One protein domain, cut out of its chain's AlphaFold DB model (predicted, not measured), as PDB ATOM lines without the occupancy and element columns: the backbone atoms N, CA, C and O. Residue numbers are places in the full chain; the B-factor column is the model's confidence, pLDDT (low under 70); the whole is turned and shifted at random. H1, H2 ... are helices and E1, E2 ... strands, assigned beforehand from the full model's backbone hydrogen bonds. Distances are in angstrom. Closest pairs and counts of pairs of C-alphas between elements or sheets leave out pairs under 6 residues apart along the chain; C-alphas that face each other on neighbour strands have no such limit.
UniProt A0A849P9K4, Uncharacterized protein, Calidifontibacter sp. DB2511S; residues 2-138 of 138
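What this domain is: This is residues 2 to 138 of the 138 residues of an uncharacterized protein of Calidifontibacter sp. DB2511S (UniProt A0A849P9K4). A long, twisted sheet of three strands, E4, E6 and E5, stands between two helices: the long H3 runs along one face and the shorter H1 packs over E5 and E6 on the other. A small second sheet, E1, E3 and E2, packs near the E4 edge, only partly face to face with the long sheet, while the short H2 and H4 pack on H3 and H5 is near it. The printed part has 137 residues, with five named helices and six named strands in the order H1 E1 E2 E3 E4 H2 H3 H4 H5 E5 E6, a mixed class of helices and strands. Both sheets are antiparallel, ordered E4 - E6 - E5 and E1 - E3 - E2. The whole is compact, with a radius of gyration of the C-alphas of 14.3 A and spans of 39 by 36 by 23 A.

Where its parts are: Begin with the long sheet: find C-alpha 53 at (11.284, -166.358, 15.923), from which E4, residues 53 to 61, runs 27.0 A to C-alpha 61 at (18.388, -141.012, 22.058). E6, residues 129 to 137, is 26.5 A long and ends at C-alpha 137 at (15.244, -168.597, 15.059); E5, residues 120 to 126, is 19.6 A long. H3, residues 79 to 96, covers 25.2 A, and H1, residues 2 to 12, covers 15.2 A from C-alpha 2 at (20.290, -166.477, 8.253). The small sheet has E1, residues 18 to 21, E2, residues 33 to 36, and E3, residues 42 to 45. Look last for the short helices H2, residues 68 to 74, H4, residues 100 to 103, and H5, residues 113 to 116.

How they stand to each other: In the long sheet E6 is the inner strand: look for N 56 and O 134 at 2.9 A towards E4, and for N 122 and O 133 at 2.9 A towards E5, with which E6 forms a hairpin. H3 is on this sheet at a height over the sheet of 7.3 A and runs along the strands, at 25 degrees to E6 on the local plane; it lies over E4 and E6, and only just over E5, with 3 of its C-alphas. Its closest C-alphas to E4 are those of Ala 91 and Asp 58, 5.2 A apart. H1 is on the opposite face at a height of 7.7 A, over E6 and E5, along the strands at 21 degrees to E5 on the local plane; this makes three layers, helices on both faces of a sheet. The two sheets form a sandwich, two sheets face to face, with their best planes 38 degrees apart; the closest C-alphas of E2 and E4 are those of Thr 35 and Asp 58, at 5.6 A. In the small sheet, N 19 and O 44 are 2.9 A apart between E1 and E3, and N 35 and O 43 are 2.9 A apart in the hairpin of E2 and E3. H2 touches H3 with H3's residues 81 to 86 alone, about perpendicular at 78 degrees, the closest C-alphas being Ala 74 and Val 82, 6.2 A apart. H4 touches H3 with H3's residues 89 to 94 alone, Ala 93 and Val 100 having the closest C-alphas at 5.3 A. H5 is close to H3 but not clearly touching, with the C-alphas of Ala 92 and Ile 115 7.9 A apart. H1 and H2 have every O i to N i+4 pair within hydrogen-bond range, H3 has 12 of 14, and H4 and H5 are too short for such a pair.

The domain as a whole: The two C-alphas farthest apart, those of Asp 51 and Pro 68, are 40.3 A from each other. The printed part has no cut and ends at residue 138, the chain's last. The one long link is E1 to E2, with 11 residues between them. The mean pLDDT of the printed part is 92.8, and residue 106 alone is under 70.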
ATOM      1  N   ARG A   2      19.773-167.838   7.979       90.06
ATOM      2  CA  ARG A   2      20.290-166.477   8.253       90.06
ATOM      3  C   ARG A   2      19.837-165.438   7.216       90.06
ATOM      4  O   ARG A   2      19.349-164.387   7.603       90.06
ATOM      5  N   SER A   3      19.912-165.767   5.926       91.75
ATOM      6  CA  SER A   3      19.433-164.886   4.850       91.75
ATOM      7  C   SER A   3      17.928-164.599   4.926       91.75
ATOM      8  O   SER A   3      17.501-163.511   4.554       91.75
ATOM      9  N   ASP A   4      17.129-165.530   5.457       94.19
ATOM     10  CA  ASP A   4      15.687-165.326   5.655       94.19
ATOM     11  C   ASP A   4      15.434-164.353   6.813       94.19
ATOM     12  O   ASP A   4      14.599-163.461   6.704       94.19
ATOM     13  N   LEU A   5      16.214-164.461   7.894       95.50
ATOM     14  CA  LEU A   5      16.193-163.516   9.015       95.50
ATOM     15  C   LEU A   5      16.672-162.112   8.599       95.50
ATOM     16  O   LEU A   5      16.113-161.103   9.027       95.50
ATOM     17  N   GLU A   6      17.682-162.031   7.732       95.94
ATOM     18  CA  GLU A   6      18.150-160.771   7.142       95.94
ATOM     19  C   GLU A   6      17.071-160.135   6.256       95.94
ATOM     20  O   GLU A   6      16.809-158.936   6.374       95.94
ATOM     21  N   ALA A   7      16.394-160.930   5.421       95.94
ATOM     22  CA  ALA A   7      15.266-160.474   4.608       95.94
ATOM     23  C   ALA A   7      14.061-160.045   5.469       95.94
ATOM     24  O   ALA A   7      13.396-159.050   5.160       95.94
ATOM     25  N   TYR A   8      13.811-160.752   6.575       96.50
ATOM     26  CA  TYR A   8      12.809-160.385   7.570       96.50
ATOM     27  C   TYR A   8      13.107-159.001   8.155       96.50
ATOM     28  O   TYR A   8      12.294-158.086   8.011       96.50
ATOM     29  N   LEU A   9      14.301-158.785   8.723       96.81
ATOM     30  CA  LEU A   9      14.662-157.462   9.243       96.81
ATOM     31  C   LEU A   9      14.663-156.394   8.148       96.81
ATOM     32  O   LEU A   9      14.256-155.269   8.411       96.81
ATOM     33  N   ALA A  10      15.046-156.716   6.912       96.44
ATOM     34  CA  ALA A  10      14.958-155.761   5.810       96.44
ATOM     35  C   ALA A  10      13.528-155.278   5.526       96.44
ATOM     36  O   ALA A  10      13.353-154.153   5.062       96.44
ATOM     37  N   SER A  11      12.522-156.097   5.829       96.31
ATOM     38  CA  SER A  11      11.107-155.776   5.613       96.31
ATOM     39  C   SER A  11      10.444-155.102   6.822       96.31
ATOM     40  O   SER A  11       9.464-154.358   6.660       96.31
ATOM     41  N   TYR A  12      10.952-155.384   8.026       97.50
ATOM     42  CA  TYR A  12      10.248-155.114   9.283       97.50
ATOM     43  C   TYR A  12      11.005-154.239  10.287       97.50
ATOM     44  O   TYR A  12      10.363-153.666  11.165       97.50
ATOM     45  N   ALA A  13      12.322-154.061  10.147       97.00
ATOM     46  CA  ALA A  13      13.089-153.056  10.888       97.00
ATOM     47  C   ALA A  13      12.863-151.671  10.259       97.00
ATOM     48  O   ALA A  13      13.752-151.096   9.630       97.00
ATOM     49  N   ASP A  14      11.629-151.185  10.355       94.81
ATOM     50  CA  ASP A  14      11.158-149.957   9.725       94.81
ATOM     51  C   ASP A  14      10.261-149.185  10.708       94.81
ATOM     52  O   ASP A  14       9.436-149.811  11.385       94.81
ATOM     53  N   PRO A  15      10.373-147.845  10.783       92.62
ATOM     54  CA  PRO A  15       9.551-147.014  11.660       92.62
ATOM     55  C   PRO A  15       8.037-147.215  11.523       92.62
ATOM     56  O   PRO A  15       7.314-146.986  12.487       92.62
ATOM     57  N   ARG A  16       7.532-147.692  10.378       95.88
ATOM     58  CA  ARG A  16       6.103-148.013  10.195       95.88
ATOM     59  C   ARG A  16       5.586-149.105  11.137       95.88
ATOM     60  O   ARG A  16       4.381-149.203  11.339       95.88
ATOM     61  N   TRP A  17       6.482-149.937  11.671       97.00
ATOM     62  CA  TRP A  17       6.174-150.992  12.642       97.00
ATOM     63  C   TRP A  17       6.459-150.566  14.086       97.00
ATOM     64  O   TRP A  17       6.415-151.405  14.988       97.00
ATOM     65  N   LEU A  18       6.783-149.287  14.303       97.19
ATOM     66  CA  LEU A  18       7.048-148.727  15.617       97.19
ATOM     67  C   LEU A  18       5.867-147.903  16.120       97.19
ATOM     68  O   LEU A  18       5.287-147.098  15.397       97.19
ATOM     69  N   THR A  19       5.587-148.042  17.411       98.19
ATOM     70  CA  THR A  19       4.839-147.041  18.176       98.19
ATOM     71  C   THR A  19       5.772-146.445  19.220       98.19
ATOM     72  O   THR A  19       6.381-147.178  19.999       98.19
ATOM     73  N   ILE A  20       5.910-145.117  19.228       98.06
ATOM     74  CA  ILE A  20       6.821-144.394  20.123       98.06
ATOM     75  C   ILE A  20       6.033-143.339  20.891       98.06
ATOM     76  O   ILE A  20       5.333-142.523  20.291       98.06
ATOM     77  N   GLY A  21       6.157-143.322  22.218       97.81
ATOM     78  CA  GLY A  21       5.501-142.298  23.029       97.81
ATOM     79  C   GLY A  21       5.486-142.576  24.531       97.81
ATOM     80  O   GLY A  21       5.839-143.668  24.973       97.81
ATOM     81  N   PRO A  22       5.042-141.599  25.342       96.94
ATOM     82  CA  PRO A  22       5.046-141.697  26.807       96.94
ATOM     83  C   PRO A  22       4.061-142.739  27.365       96.94
ATOM     84  O   PRO A  22       4.187-143.156  28.509       96.94
ATOM     85  N   GLY A  23       3.069-143.161  26.573       96.25
ATOM     86  CA  GLY A  23       2.101-144.195  26.954       96.25
ATOM     87  C   GLY A  23       2.490-145.612  26.531       96.25
ATOM     88  O   GLY A  23       1.739-146.543  26.804       96.25
ATOM     89  N   VAL A  24       3.617-145.794  25.837       98.12
ATOM     90  CA  VAL A  24       4.055-147.102  25.336       98.12
ATOM     91  C   VAL A  24       4.731-147.878  26.464       98.12
ATOM     92  O   VAL A  24       5.789-147.479  26.943       98.12
ATOM     93  N   ASN A  25       4.123-148.979  26.901       97.12
ATOM     94  CA  ASN A  25       4.644-149.842  27.961       97.12
ATOM     95  C   ASN A  25       4.057-151.265  27.859       97.12
ATOM     96  O   ASN A  25       3.387-151.603  26.883       97.12
ATOM     97  N   GLY A  26       4.338-152.108  28.856       95.81
ATOM     98  CA  GLY A  26       3.847-153.489  28.898       95.81
ATOM     99  C   GLY A  26       2.334-153.638  29.034       95.81
ATOM    100  O   GLY A  26       1.803-154.640  28.571       95.81
ATOM    101  N   ASP A  27       1.643-152.646  29.591       96.81
ATOM    102  CA  ASP A  27       0.189-152.690  29.755       96.81
ATOM    103  C   ASP A  27      -0.528-152.272  28.464       96.81
ATOM    104  O   ASP A  27      -1.573-152.820  28.122       96.81
ATOM    105  N   THR A  28       0.034-151.310  27.722       97.19
ATOM    106  CA  THR A  28      -0.569-150.795  26.480       97.19
ATOM    107  C   THR A  28      -0.147-151.560  25.229       97.19
ATOM    108  O   THR A  28      -0.883-151.550  24.246       97.19
ATOM    109  N   HIS A  29       1.022-152.208  25.247       96.88
ATOM    110  CA  HIS A  29       1.576-152.967  24.119       96.88
ATOM    111  C   HIS A  29       2.094-154.343  24.578       96.88
ATOM    112  O   HIS A  29       3.282-154.634  24.394       96.88
ATOM    113  N   PRO A  30       1.248-155.187  25.199       95.25
ATOM    114  CA  PRO A  30       1.683-156.437  25.828       95.25
ATOM    115  C   PRO A  30       2.350-157.402  24.841       95.25
ATOM    116  O   PRO A  30       3.354-158.020  25.194       95.25
ATOM    117  N   ASP A  31       1.867-157.435  23.596       93.00
ATOM    118  CA  ASP A  31       2.302-158.372  22.551       93.00
ATOM    119  C   ASP A  31       3.489-157.868  21.711       93.00
ATOM    120  O   ASP A  31       3.952-158.546  20.797       93.00
ATOM    121  N   SER A  32       3.980-156.655  21.977       95.38
ATOM    122  CA  SER A  32       5.131-156.079  21.269       95.38
ATOM    123  C   SER A  32       6.431-156.340  22.015       95.38
ATOM    124  O   SER A  32       6.451-156.384  23.247       95.38
ATOM    125  N   VAL A  33       7.549-156.384  21.291       96.31
ATOM    126  CA  VAL A  33       8.863-156.205  21.924       96.31
ATOM    127  C   VAL A  33       9.110-154.719  22.141       96.31
ATOM    128  O   VAL A  33       8.699-153.885  21.331       96.31
ATOM    129  N   ARG A  34       9.711-154.368  23.279       97.06
ATOM    130  CA  ARG A  34       9.727-152.986  23.768       97.06
ATOM    131  C   ARG A  34      11.080-152.596  24.346       97.06
ATOM    132  O   ARG A  34      11.798-153.437  24.884       97.06
ATOM    133  N   THR A  35      11.370-151.303  24.310       97.94
ATOM    134  CA  THR A  35      12.441-150.660  25.081       97.94
ATOM    135  C   THR A  35      11.993-149.263  25.530       97.94
ATOM    136  O   THR A  35      10.930-148.790  25.118       97.94
ATOM    137  N   TYR A  36      12.772-148.610  26.386       97.38
ATOM    138  CA  TYR A  36      12.437-147.309  26.966       97.38
ATOM    139  C   TYR A  36      13.601-146.339  26.800       97.38
ATOM    140  O   TYR A  36      14.739-146.668  27.115       97.38
ATOM    141  N   LEU A  37      13.294-145.137  26.322       97.88
ATOM    142  CA  LEU A  37      14.262-144.070  26.109       97.88
ATOM    143  C   LEU A  37      14.539-143.319  27.416       97.88
ATOM    144  O   LEU A  37      13.696-143.262  28.314       97.88
ATOM    145  N   GLY A  38      15.695-142.655  27.491       94.94
ATOM    146  CA  GLY A  38      16.088-141.855  28.655       94.94
ATOM    147  C   GLY A  38      15.179-140.655  28.961       94.94
ATOM    148  O   GLY A  38      15.243-140.115  30.063       94.94
ATOM    149  N   ASP A  39      14.312-140.249  28.026       96.12
ATOM    150  CA  ASP A  39      13.306-139.193  28.221       96.12
ATOM    151  C   ASP A  39      11.933-139.713  28.695       96.12
ATOM    152  O   ASP A  39      10.996-138.931  28.854       96.12
ATOM    153  N   GLY A  40      11.811-141.022  28.936       96.62
ATOM    154  CA  GLY A  40      10.596-141.660  29.441       96.62
ATOM    155  C   GLY A  40       9.612-142.128  28.369       96.62
ATOM    156  O   GLY A  40       8.587-142.716  28.714       96.62
ATOM    157  N   ARG A  41       9.887-141.918  27.074       98.12
ATOM    158  CA  ARG A  41       9.093-142.535  26.001       98.12
ATOM    159  C   ARG A  41       9.402-144.029  25.897       98.12
ATOM    160  O   ARG A  41      10.559-144.439  25.950       98.12
ATOM    161  N   GLY A  42       8.374-144.842  25.683       98.38
ATOM    162  CA  GLY A  42       8.541-146.224  25.246       98.38
ATOM    163  C   GLY A  42       8.627-146.322  23.725       98.38
ATOM    164  O   GLY A  42       8.068-145.494  23.004       98.38
ATOM    165  N   VAL A  43       9.309-147.361  23.255       98.50
ATOM    166  CA  VAL A  43       9.387-147.781  21.854       98.50
ATOM    167  C   VAL A  43       8.874-149.212  21.792       98.50
ATOM    168  O   VAL A  43       9.465-150.097  22.409       98.50
ATOM    169  N   ALA A  44       7.785-149.446  21.067       98.31
ATOM    170  CA  ALA A  44       7.232-150.772  20.814       98.31
ATOM    171  C   ALA A  44       7.408-151.125  19.340       98.31
ATOM    172  O   ALA A  44       7.027-150.340  18.473       98.31
ATOM    173  N   TRP A  45       7.962-152.304  19.068       98.06
ATOM    174  CA  TRP A  45       8.083-152.872  17.731       98.06
ATOM    175  C   TRP A  45       7.139-154.067  17.598       98.06
ATOM    176  O   TRP A  45       7.228-155.027  18.369       98.06
ATOM    177  N   ALA A  46       6.220-153.982  16.635       95.69
ATOM    178  CA  ALA A  46       5.147-154.953  16.437       95.69
ATOM    179  C   ALA A  46       5.037-155.391  14.964       95.69
ATOM    180  O   ALA A  46       4.040-155.101  14.297       95.69
ATOM    181  N   PRO A  47       6.070-156.044  14.408       96.12
ATOM    182  CA  PRO A  47       5.990-156.597  13.065       96.12
ATOM    183  C   PRO A  47       5.129-157.874  13.056       96.12
ATOM    184  O   PRO A  47       4.940-158.501  14.101       96.12
ATOM    185  N   PRO A  48       4.660-158.338  11.885       94.62
ATOM    186  CA  PRO A  48       4.186-159.706  11.736       94.62
ATOM    187  C   PRO A  48       5.288-160.666  12.198       94.62
ATOM    188  O   PRO A  48       6.391-160.641  11.647       94.62
ATOM    189  N   ASN A  49       5.009-161.475  13.219       85.44
ATOM    190  CA  ASN A  49       5.975-162.421  13.769       85.44
ATOM    191  C   ASN A  49       5.609-163.852  13.345       85.44
ATOM    192  O   ASN A  49       4.570-164.351  13.779       85.44
ATOM    193  N   PRO A  50       6.401-164.505  12.478       80.25
ATOM    194  CA  PRO A  50       6.276-165.930  12.212       80.25
ATOM    195  C   PRO A  50       6.520-166.744  13.487       80.25
ATOM    196  O   PRO A  50       7.343-166.362  14.320       80.25
ATOM    197  N   ASP A  51       5.865-167.897  13.596       85.38
ATOM    198  CA  ASP A  51       6.167-168.856  14.658       85.38
ATOM    199  C   ASP A  51       7.650-169.267  14.612       85.38
ATOM    200  O   ASP A  51       8.219-169.482  13.536       85.38
ATOM    201  N   GLY A  52       8.268-169.405  15.787       90.25
ATOM    202  CA  GLY A  52       9.655-169.851  15.929       90.25
ATOM    203  C   GLY A  52      10.710-168.754  15.774       90.25
ATOM    204  O   GLY A  52      11.874-169.083  15.543       90.25
ATOM    205  N   LEU A  53      10.334-167.470  15.851       94.88
ATOM    206  CA  LEU A  53      11.284-166.358  15.923       94.88
ATOM    207  C   LEU A  53      11.228-165.636  17.276       94.88
ATOM    208  O   LEU A  53      10.188-165.111  17.687       94.88
ATOM    209  N   THR A  54      12.399-165.483  17.894       95.81
ATOM    210  CA  THR A  54      12.611-164.547  18.999       95.81
ATOM    211  C   THR A  54      12.987-163.177  18.431       95.81
ATOM    212  O   THR A  54      13.978-163.048  17.705       95.81
ATOM    213  N   LEU A  55      12.236-162.138  18.804       96.75
ATOM    214  CA  LEU A  55      12.474-160.749  18.402       96.75
ATOM    215  C   LEU A  55      12.998-159.912  19.574       96.75
ATOM    216  O   LEU A  55      12.665-160.170  20.730       96.75
ATOM    217  N   ALA A  56      13.756-158.857  19.284       97.00
ATOM    218  CA  ALA A  56      14.010-157.785  20.239       97.00
ATOM    219  C   ALA A  56      14.212-156.437  19.549       97.00
ATOM    220  O   ALA A  56      14.606-156.360  18.386       97.00
ATOM    221  N   VAL A  57      14.002-155.373  20.318       97.88
ATOM    222  CA  VAL A  57      14.390-154.014  19.949       97.88
ATOM    223  C   VAL A  57      15.130-153.370  21.113       97.88
ATOM    224  O   VAL A  57      14.781-153.561  22.285       97.88
ATOM    225  N   ASP A  58      16.156-152.603  20.783       97.81
ATOM    226  CA  ASP A  58      16.751-151.647  21.697       97.81
ATOM    227  C   ASP A  58      16.943-150.277  21.048       97.81
ATOM    228  O   ASP A  58      16.976-150.170  19.820       97.81
ATOM    229  N   ALA A  59      16.979-149.229  21.872       98.00
ATOM    230  CA  ALA A  59      16.924-147.859  21.406       98.00
ATOM    231  C   ALA A  59      17.538-146.880  22.407       98.00
ATOM    232  O   ALA A  59      17.281-146.972  23.602       98.00
ATOM    233  N   GLU A  60      18.253-145.881  21.896       97.94
ATOM    234  CA  GLU A  60      18.778-144.760  22.679       97.94
ATOM    235  C   GLU A  60      18.554-143.440  21.941       97.94
ATOM    236  O   GLU A  60      18.553-143.388  20.709       97.94
ATOM    237  N   LEU A  61      18.402-142.337  22.679       97.88
ATOM    238  CA  LEU A  61      18.388-141.012  22.058       97.88
ATOM    239  C   LEU A  61      19.792-140.704  21.526       97.88
ATOM    240  O   LEU A  61      20.768-140.738  22.273       97.88
ATOM    241  N   ALA A  62      19.903-140.333  20.251       95.88
ATOM    242  CA  ALA A  62      21.182-140.041  19.605       95.88
ATOM    243  C   ALA A  62      21.938-138.895  20.303       95.88
ATOM    244  O   ALA A  62      23.165-138.904  20.376       95.88
ATOM    245  N   SER A  63      21.202-137.929  20.860       92.81
ATOM    246  CA  SER A  63      21.742-136.791  21.609       92.81
ATOM    247  C   SER A  63      22.008-137.085  23.089       92.81
ATOM    248  O   SER A  63      22.496-136.207  23.805       92.81
ATOM    249  N   GLN A  64      21.699-138.294  23.577       94.50
ATOM    250  CA  GLN A  64      21.923-138.653  24.973       94.50
ATOM    251  C   GLN A  64      23.407-138.612  25.306       94.50
ATOM    252  O   GLN A  64      24.265-139.052  24.537       94.50
ATOM    253  N   ARG A  65      23.714-138.124  26.508       94.88
ATOM    254  CA  ARG A  65      25.079-138.130  27.018       94.88
ATOM    255  C   ARG A  65      25.536-139.561  27.287       94.88
ATOM    256  O   ARG A  65      24.898-140.293  28.042       94.88
ATOM    257  N   VAL A  66      26.700-139.916  26.752       95.25
ATOM    258  CA  VAL A  66      27.345-141.197  27.039       95.25
ATOM    259  C   VAL A  66      27.809-141.253  28.497       95.25
ATOM    260  O   VAL A  66      28.476-140.345  29.001       95.25
ATOM    261  N   SER A  67      27.474-142.343  29.193       92.50
ATOM    262  CA  SER A  67      27.967-142.563  30.556       92.50
ATOM    263  C   SER A  67      29.476-142.864  30.554       92.50
ATOM    264  O   SER A  67      29.957-143.575  29.670       92.50
ATOM    265  N   PRO A  68      30.253-142.431  31.570       93.31
ATOM    266  CA  PRO A  68      31.693-142.710  31.627       93.31
ATOM    267  C   PRO A  68      32.047-144.203  31.563       93.31
ATOM    268  O   PRO A  68      33.132-144.574  31.113       93.31
ATOM    269  N   ARG A  69      31.138-145.072  32.027       90.38
ATOM    270  CA  ARG A  69      31.307-146.526  31.958       90.38
ATOM    271  C   ARG A  69      31.233-147.018  30.514       90.38
ATOM    272  O   ARG A  69      32.157-147.703  30.087       90.38
ATOM    273  N   LEU A  70      30.183-146.650  29.778       91.62
ATOM    274  CA  LEU A  70      30.040-147.040  28.373       91.62
ATOM    275  C   LEU A  70      31.147-146.433  27.518       91.62
ATOM    276  O   LEU A  70      31.725-147.146  26.703       91.62
ATOM    277  N   ALA A  71      31.535-145.182  27.792       93.50
ATOM    278  CA  ALA A  71      32.639-144.550  27.082       93.50
ATOM    279  C   ALA A  71      33.957-145.326  27.234       93.50
ATOM    280  O   ALA A  71      34.696-145.539  26.271       93.50
ATOM    281  N   ARG A  72      34.239-145.821  28.447       91.25
ATOM    282  CA  ARG A  72      35.421-146.648  28.724       91.25
ATOM    283  C   ARG A  72      35.372-147.988  27.995       91.25
ATOM    284  O   ARG A  72      36.390-148.404  27.449       91.25
ATOM    285  N   CYS A  73      34.217-148.654  27.997       90.56
ATOM    286  CA  CYS A  73      34.038-149.923  27.293       90.56
ATOM    287  C   CYS A  73      34.216-149.734  25.779       90.56
ATOM    288  O   CYS A  73      34.984-150.470  25.165       90.56
ATOM    289  N   ALA A  74      33.587-148.705  25.202       91.25
ATOM    290  CA  ALA A  74      33.652-148.389  23.775       91.25
ATOM    291  C   ALA A  74      34.995-147.793  23.324       91.25
ATOM    292  O   ALA A  74      35.284-147.790  22.126       91.25
ATOM    293  N   ARG A  75      35.803-147.284  24.267       92.81
ATOM    294  CA  ARG A  75      36.998-146.456  24.017       92.81
ATOM    295  C   ARG A  75      36.682-145.189  23.207       92.81
ATOM    296  O   ARG A  75      37.506-144.738  22.419       92.81
ATOM    297  N   SER A  76      35.488-144.640  23.406       93.50
ATOM    298  CA  SER A  76      34.983-143.424  22.767       93.50
ATOM    299  C   SER A  76      33.874-142.838  23.630       93.50
ATOM    300  O   SER A  76      33.071-143.597  24.160       93.50
ATOM    301  N   ASP A  77      33.804-141.520  23.770       95.12
ATOM    302  CA  ASP A  77      32.668-140.808  24.361       95.12
ATOM    303  C   ASP A  77      31.737-140.188  23.305       95.12
ATOM    304  O   ASP A  77      30.733-139.581  23.674       95.12
ATOM    305  N   ASP A  78      32.029-140.392  22.014       95.06
ATOM    306  CA  ASP A  78      31.181-139.970  20.900       95.06
ATOM    307  C   ASP A  78      29.869-140.785  20.873       95.06
ATOM    308  O   ASP A  78      29.913-142.001  20.628       95.06
ATOM    309  N   PRO A  79      28.697-140.149  21.077       94.69
ATOM    310  CA  PRO A  79      27.390-140.801  20.983       94.69
ATOM    311  C   PRO A  79      27.182-141.587  19.683       94.69
ATOM    312  O   PRO A  79      26.622-142.683  19.717       94.69
ATOM    313  N   ALA A  80      27.687-141.079  18.553       94.06
ATOM    314  CA  ALA A  80      27.544-141.724  17.248       94.06
ATOM    315  C   ALA A  80      28.336-143.039  17.143       94.06
ATOM    316  O   ALA A  80      28.028-143.888  16.310       94.06
ATOM    317  N   VAL A  81      29.338-143.240  18.006       94.06
ATOM    318  CA  VAL A  81      30.085-144.499  18.118       94.06
ATOM    319  C   VAL A  81      29.468-145.410  19.176       94.06
ATOM    320  O   VAL A  81      29.381-146.623  18.977       94.06
ATOM    321  N   VAL A  82      29.066-144.852  20.319       94.81
ATOM    322  CA  VAL A  82      28.648-145.649  21.477       94.81
ATOM    323  C   VAL A  82      27.239-146.200  21.322       94.81
ATOM    324  O   VAL A  82      27.031-147.377  21.606       94.81
ATOM    325  N   TRP A  83      26.278-145.400  20.861       95.62
ATOM    326  CA  TRP A  83      24.875-145.819  20.815       95.62
ATOM    327  C   TRP A  83      24.580-146.938  19.819       95.62
ATOM    328  O   TRP A  83      23.898-147.882  20.219       95.62
ATOM    329  N   PRO A  84      25.146-146.956  18.597       94.62
ATOM    330  CA  PRO A  84      24.987-148.111  17.718       94.62
ATOM    331  C   PRO A  84      25.542-149.400  18.338       94.62
ATOM    332  O   PRO A  84      24.921-150.452  18.269       94.62
ATOM    333  N   ARG A  85      26.692-149.325  19.012       93.75
ATOM    334  CA  ARG A  85      27.318-150.488  19.657       93.75
ATOM    335  C   ARG A  85      26.535-150.984  20.867       93.75
ATOM    336  O   ARG A  85      26.291-152.177  21.013       93.75
ATOM    337  N   TRP A  86      26.119-150.056  21.719       94.62
ATOM    338  CA  TRP A  86      25.348-150.358  22.915       94.62
ATOM    339  C   TRP A  86      23.996-150.988  22.572       94.62
ATOM    340  O   TRP A  86      23.706-152.080  23.056       94.62
ATOM    341  N   THR A  87      23.236-150.371  21.663       95.44
ATOM    342  CA  THR A  87      21.933-150.897  21.227       95.44
ATOM    343  C   THR A  87      22.061-152.260  20.540       95.44
ATOM    344  O   THR A  87      21.217-153.128  20.752       95.44
ATOM    345  N   ALA A  88      23.140-152.521  19.786       94.62
ATOM    346  CA  ALA A  88      23.435-153.858  19.255       94.62
ATOM    347  C   ALA A  88      23.654-154.898  20.362       94.62
ATOM    348  O   ALA A  88      23.112-156.004  20.292       94.62
ATOM    349  N   CYS A  89      24.448-154.555  21.380       93.81
ATOM    350  CA  CYS A  89      24.680-155.423  22.530       93.81
ATOM    351  C   CYS A  89      23.381-155.706  23.298       93.81
ATOM    352  O   CYS A  89      23.070-156.860  23.577       93.81
ATOM    353  N   GLU A  90      22.600-154.681  23.608       94.88
ATOM    354  CA  GLU A  90      21.294-154.816  24.260       94.88
ATOM    355  C   GLU A  90      20.336-155.698  23.447       94.88
ATOM    356  O   GLU A  90      19.790-156.669  23.973       94.88
ATOM    357  N   ALA A  91      20.164-155.415  22.152       95.69
ATOM    358  CA  ALA A  91      19.257-156.165  21.287       95.69
ATOM    359  C   ALA A  91      19.667-157.640  21.177       95.69
ATOM    360  O   ALA A  91      18.829-158.526  21.342       95.69
ATOM    361  N   ALA A  92      20.952-157.934  20.961       94.75
ATOM    362  CA  ALA A  92      21.425-159.315  20.907       94.75
ATOM    363  C   ALA A  92      21.287-160.036  22.257       94.75
ATOM    364  O   ALA A  92      20.939-161.215  22.276       94.75
ATOM    365  N   ALA A  93      21.521-159.351  23.381       92.75
ATOM    366  CA  ALA A  93      21.337-159.931  24.707       92.75
ATOM    367  C   ALA A  93      19.860-160.282  24.959       92.75
ATOM    368  O   ALA A  93      19.565-161.396  25.387       92.75
ATOM    369  N   LYS A  94      18.936-159.383  24.594       94.38
ATOM    370  CA  LYS A  94      17.480-159.595  24.676       94.38
ATOM    371  C   LYS A  94      17.020-160.782  23.829       94.38
ATOM    372  O   LYS A  94      16.334-161.656  24.344       94.38
ATOM    373  N   VAL A  95      17.443-160.856  22.563       94.81
ATOM    374  CA  VAL A  95      17.106-161.986  21.671       94.81
ATOM    375  C   VAL A  95      17.615-163.318  22.225       94.81
ATOM    376  O   VAL A  95      17.011-164.362  21.997       94.81
ATOM    377  N   LEU A  96      18.744-163.307  22.932       92.06
ATOM    378  CA  LEU A  96      19.336-164.516  23.490       92.06
ATOM    379  C   LEU A  96      18.850-164.884  24.888       92.06
ATOM    380  O   LEU A  96      19.257-165.941  25.371       92.06
ATOM    381  N   ASP A  97      18.011-164.054  25.505       91.75
ATOM    382  CA  ASP A  97      17.641-164.150  26.920       91.75
ATOM    383  C   ASP A  97      18.875-164.174  27.846       91.75
ATOM    384  O   ASP A  97      19.059-165.037  28.703       91.75
ATOM    385  N   LEU A  98      19.790-163.225  27.619       89.56
ATOM    386  CA  LEU A  98      21.016-163.057  28.396       89.56
ATOM    387  C   LEU A  98      21.068-161.673  29.054       89.56
ATOM    388  O   LEU A  98      20.641-160.679  28.465       89.56
ATOM    389  N   PRO A  99      21.668-161.548  30.250       86.50
ATOM    390  CA  PRO A  99      21.887-160.247  30.864       86.50
ATOM    391  C   PRO A  99      22.993-159.476  30.127       86.50
ATOM    392  O   PRO A  99      24.161-159.869  30.152       86.50
ATOM    393  N   VAL A 100      22.662-158.316  29.549       84.25
ATOM    394  CA  VAL A 100      23.631-157.452  28.837       84.25
ATOM    395  C   VAL A 100      24.811-157.015  29.718       84.25
ATOM    396  O   VAL A 100      25.919-156.783  29.236       84.25
ATOM    397  N   LEU A 101      24.621-156.969  31.043       80.12
ATOM    398  CA  LEU A 101      25.682-156.644  32.001       80.12
ATOM    399  C   LEU A 101      26.870-157.614  31.918       80.12
ATOM    400  O   LEU A 101      28.003-157.203  32.173       80.12
ATOM    401  N   SER A 102      26.642-158.864  31.502       72.25
ATOM    402  CA  SER A 102      27.709-159.838  31.251       72.25
ATOM    403  C   SER A 102      28.631-159.423  30.101       72.25
ATOM    404  O   SER A 102      29.758-159.914  30.015       72.25
ATOM    405  N   TRP A 103      28.195-158.507  29.234       74.06
ATOM    406  CA  TRP A 103      28.953-158.024  28.080       74.06
ATOM    407  C   TRP A 103      29.690-156.711  28.353       74.06
ATOM    408  O   TRP A 103      30.636-156.385  27.646       74.06
ATOM    409  N   LEU A 104      29.378-156.003  29.445       71.69
ATOM    410  CA  LEU A 104      30.092-154.777  29.838       71.69
ATOM    411  C   LEU A 104      31.569-155.002  30.201       71.69
ATOM    412  O   LEU A 104      32.329-154.040  30.316       71.69
ATOM    413  N   HIS A 105      31.976-156.255  30.404       70.19
ATOM    414  CA  HIS A 105      33.373-156.637  30.614       70.19
ATOM    415  C   HIS A 105      34.139-156.882  29.307       70.19
ATOM    416  O   HIS A 105      35.359-157.039  29.343       70.19
ATOM    417  N   TRP A 106      33.448-156.905  28.166       67.38
ATOM    418  CA  TRP A 106      34.052-157.156  26.868       67.38
ATOM    419  C   TRP A 106      34.537-155.841  26.247       67.38
ATOM    420  O   TRP A 106      33.861-154.811  26.349       67.38
ATOM    421  N   PRO A 107      35.733-155.838  25.637       70.69
ATOM    422  CA  PRO A 107      36.274-154.637  25.024       70.69
ATOM    423  C   PRO A 107      35.387-154.161  23.866       70.69
ATOM    424  O   PRO A 107      34.755-154.954  23.176       70.69
ATOM    425  N   SER A 108      35.378-152.849  23.650       82.06
ATOM    426  CA  SER A 108      34.797-152.161  22.490       82.06
ATOM    427  C   SER A 108      33.271-152.097  22.395       82.06
ATOM    428  O   SER A 108      32.804-151.385  21.511       82.06
ATOM    429  N   LEU A 109      32.505-152.714  23.310       87.12
ATOM    430  CA  LEU A 109      31.040-152.885  23.181       87.12
ATOM    431  C   LEU A 109      30.663-153.579  21.864       87.12
ATOM    432  O   LEU A 109      29.810-153.116  21.116       87.12
ATOM    433  N   GLU A 110      31.342-154.674  21.549       86.31
ATOM    434  CA  GLU A 110      31.032-155.473  20.367       86.31
ATOM    435  C   GLU A 110      30.326-156.764  20.769       86.31
ATOM    436  O   GLU A 110      30.661-157.398  21.773       86.31
ATOM    437  N   VAL A 111      29.345-157.167  19.961       83.12
ATOM    438  CA  VAL A 111      28.694-158.469  20.103       83.12
ATOM    439  C   VAL A 111      29.739-159.553  19.809       83.12
ATOM    440  O   VAL A 111      30.308-159.549  18.713       83.12
ATOM    441  N   PRO A 112      30.021-160.490  20.736       81.69
ATOM    442  CA  PRO A 112      31.045-161.509  20.515       81.69
ATOM    443  C   PRO A 112      30.771-162.326  19.244       81.69
ATOM    444  O   PRO A 112      29.626-162.684  18.988       81.69
ATOM    445  N   ALA A 113      31.801-162.689  18.472       82.31
ATOM    446  CA  ALA A 113      31.621-163.393  17.192       82.31
ATOM    447  C   ALA A 113      30.778-164.681  17.315       82.31
ATOM    448  O   ALA A 113      29.845-164.890  16.545       82.31
ATOM    449  N   ALA A 114      31.022-165.480  18.361       78.94
ATOM    450  CA  ALA A 114      30.252-166.695  18.655       78.94
ATOM    451  C   ALA A 114      28.753-166.436  18.928       78.94
ATOM    452  O   ALA A 114      27.928-167.344  18.827       78.94
ATOM    453  N   ILE A 115      28.406-165.202  19.302       79.31
ATOM    454  CA  ILE A 115      27.035-164.724  19.484       79.31
ATOM    455  C   ILE A 115      26.491-164.130  18.181       79.31
ATOM    456  O   ILE A 115      25.359-164.432  17.811       79.31
ATOM    457  N   ALA A 116      27.293-163.344  17.460       82.19
ATOM    458  CA  ALA A 116      26.920-162.719  16.191       82.19
ATOM    459  C   ALA A 116      26.511-163.736  15.107       82.19
ATOM    460  O   ALA A 116      25.755-163.411  14.190       82.19
ATOM    461  N   GLU A 117      26.969-164.984  15.208       85.44
ATOM    462  CA  GLU A 117      26.536-166.086  14.342       85.44
ATOM    463  C   GLU A 117      25.097-166.556  14.625       85.44
ATOM    464  O   GLU A 117      24.441-167.081  13.725       85.44
ATOM    465  N   ARG A 118      24.587-166.336  15.845       89.62
ATOM    466  CA  ARG A 118      23.286-166.832  16.340       89.62
ATOM    467  C   ARG A 118      22.150-165.817  16.251       89.62
ATOM    468  O   ARG A 118      20.999-166.177  16.479       89.62
ATOM    469  N   VAL A 119      22.471-164.561  15.959       94.31
ATOM    470  CA  VAL A 119      21.510-163.460  15.860       94.31
ATOM    471  C   VAL A 119      21.733-162.694  14.563       94.31
ATOM    472  O   VAL A 119      22.857-162.594  14.066       94.31
ATOM    473  N   VAL A 120      20.663-162.125  14.021       96.31
ATOM    474  CA  VAL A 120      20.743-161.110  12.970       96.31
ATOM    475  C   VAL A 120      20.301-159.790  13.574       96.31
ATOM    476  O   VAL A 120      19.279-159.735  14.255       96.31
ATOM    477  N   LEU A 121      21.093-158.744  13.344       96.31
ATOM    478  CA  LEU A 121      20.844-157.399  13.849       96.31
ATOM    479  C   LEU A 121      20.696-156.419  12.688       96.31
ATOM    480  O   LEU A 121      21.347-156.572  11.651       96.31
ATOM    481  N   ARG A 122      19.879-155.381  12.872       96.94
ATOM    482  CA  ARG A 122      19.749-154.275  11.920       96.94
ATOM    483  C   ARG A 122      19.625-152.948  12.648       96.94
ATOM    484  O   ARG A 122      18.790-152.799  13.532       96.94
ATOM    485  N   HIS A 123      20.440-151.987  12.228       96.50
ATOM    486  CA  HIS A 123      20.427-150.627  12.754       96.50
ATOM    487  C   HIS A 123      19.533-149.722  11.920       96.50
ATOM    488  O   HIS A 123      19.522-149.817  10.690       96.50
ATOM    489  N   VAL A 124      18.823-148.828  12.598       96.50
ATOM    490  CA  VAL A 124      18.045-147.752  11.982       96.50
ATOM    491  C   VAL A 124      18.193-146.512  12.849       96.50
ATOM    492  O   VAL A 124      18.119-146.597  14.069       96.50
ATOM    493  N   GLU A 125      18.366-145.359  12.220       96.25
ATOM    494  CA  GLU A 125      18.195-144.076  12.890       96.25
ATOM    495  C   GLU A 125      16.858-143.476  12.459       96.25
ATOM    496  O   GLU A 125      16.553-143.415  11.266       96.25
ATOM    497  N   PHE A 126      16.048-143.053  13.424       96.19
ATOM    498  CA  PHE A 126      14.756-142.435  13.155       96.19
ATOM    499  C   PHE A 126      14.444-141.377  14.208       96.19
ATOM    500  O   PHE A 126      14.478-141.669  15.397       96.19
ATOM    501  N   ASP A 127      14.146-140.151  13.771       95.75
ATOM    502  CA  ASP A 127      13.745-139.035  14.645       95.75
ATOM    503  C   ASP A 127      14.697-138.796  15.840       95.75
ATOM    504  O   ASP A 127      14.289-138.615  16.987       95.75
ATOM    505  N   GLY A 128      16.010-138.860  15.581       96.12
ATOM    506  CA  GLY A 128      17.034-138.697  16.616       96.12
ATOM    507  C   GLY A 128      17.126-139.865  17.605       96.12
ATOM    508  O   GLY A 128      17.682-139.694  18.689       96.12
ATOM    509  N   ILE A 129      16.598-141.039  17.252       97.75
ATOM    510  CA  ILE A 129      16.684-142.278  18.029       97.75
ATOM    511  C   ILE A 129      17.559-143.274  17.263       97.75
ATOM    512  O   ILE A 129      17.309-143.563  16.093       97.75
ATOM    513  N   GLN A 130      18.576-143.810  17.935       97.69
ATOM    514  CA  GLN A 130      19.385-144.931  17.462       97.69
ATOM    515  C   GLN A 130      18.676-146.226  17.838       97.69
ATOM    516  O   GLN A 130      18.511-146.490  19.023       97.69
ATOM    517  N   LEU A 131      18.257-147.017  16.853       98.06
ATOM    518  CA  LEU A 131      17.549-148.283  17.040       98.06
ATOM    519  C   LEU A 131      18.432-149.451  16.607       98.06
ATOM    520  O   LEU A 131      19.110-149.392  15.576       98.06
ATOM    521  N   CYS A 132      18.342-150.554  17.342       97.88
ATOM    522  CA  CYS A 132      18.810-151.852  16.887       97.88
ATOM    523  C   CYS A 132      17.696-152.889  17.030       97.88
ATOM    524  O   CYS A 132      17.152-153.108  18.112       97.88
ATOM    525  N   PHE A 133      17.370-153.532  15.917       98.19
ATOM    526  CA  PHE A 133      16.432-154.641  15.845       98.19
ATOM    527  C   PHE A 133      17.208-155.946  15.830       98.19
ATOM    528  O   PHE A 133      18.199-156.053  15.107       98.19
ATOM    529  N   GLY A 134      16.745-156.936  16.583       96.69
ATOM    530  CA  GLY A 134      17.340-158.262  16.625       96.69
ATOM    531  C   GLY A 134      16.326-159.361  16.343       96.69
ATOM    532  O   GLY A 134      15.174-159.278  16.765       96.69
ATOM    533  N   VAL A 135      16.782-160.404  15.653       96.94
ATOM    534  CA  VAL A 135      16.016-161.633  15.432       96.94
ATOM    535  C   VAL A 135      16.902-162.875  15.542       96.94
ATOM    536  O   VAL A 135      18.073-162.868  15.143       96.94
ATOM    537  N   ARG A 136      16.321-163.956  16.059       95.44
ATOM    538  CA  ARG A 136      16.870-165.317  16.091       95.44
ATOM    539  C   ARG A 136      15.756-166.310  15.759       95.44
ATOM    540  O   ARG A 136      14.612-166.063  16.116       95.44
ATOM    541  N   ALA A 137      16.111-167.422  15.120       93.06
ATOM    542  CA  ALA A 137      15.244-168.597  15.059       93.06
ATOM    543  C   ALA A 137      15.372-169.404  16.360       93.06
ATOM    544  O   ALA A 137      16.500-169.630  16.808       93.06
ATOM    545  N   ASP A 138      14.239-169.783  16.945       84.88
ATOM    546  CA  ASP A 138      14.146-170.535  18.203       84.88
ATOM    547  C   ASP A 138      14.849-171.904  18.150       84.88
ATOM    548  O   ASP A 138      14.852-172.555  17.076       84.88
TER     549      ASP A 138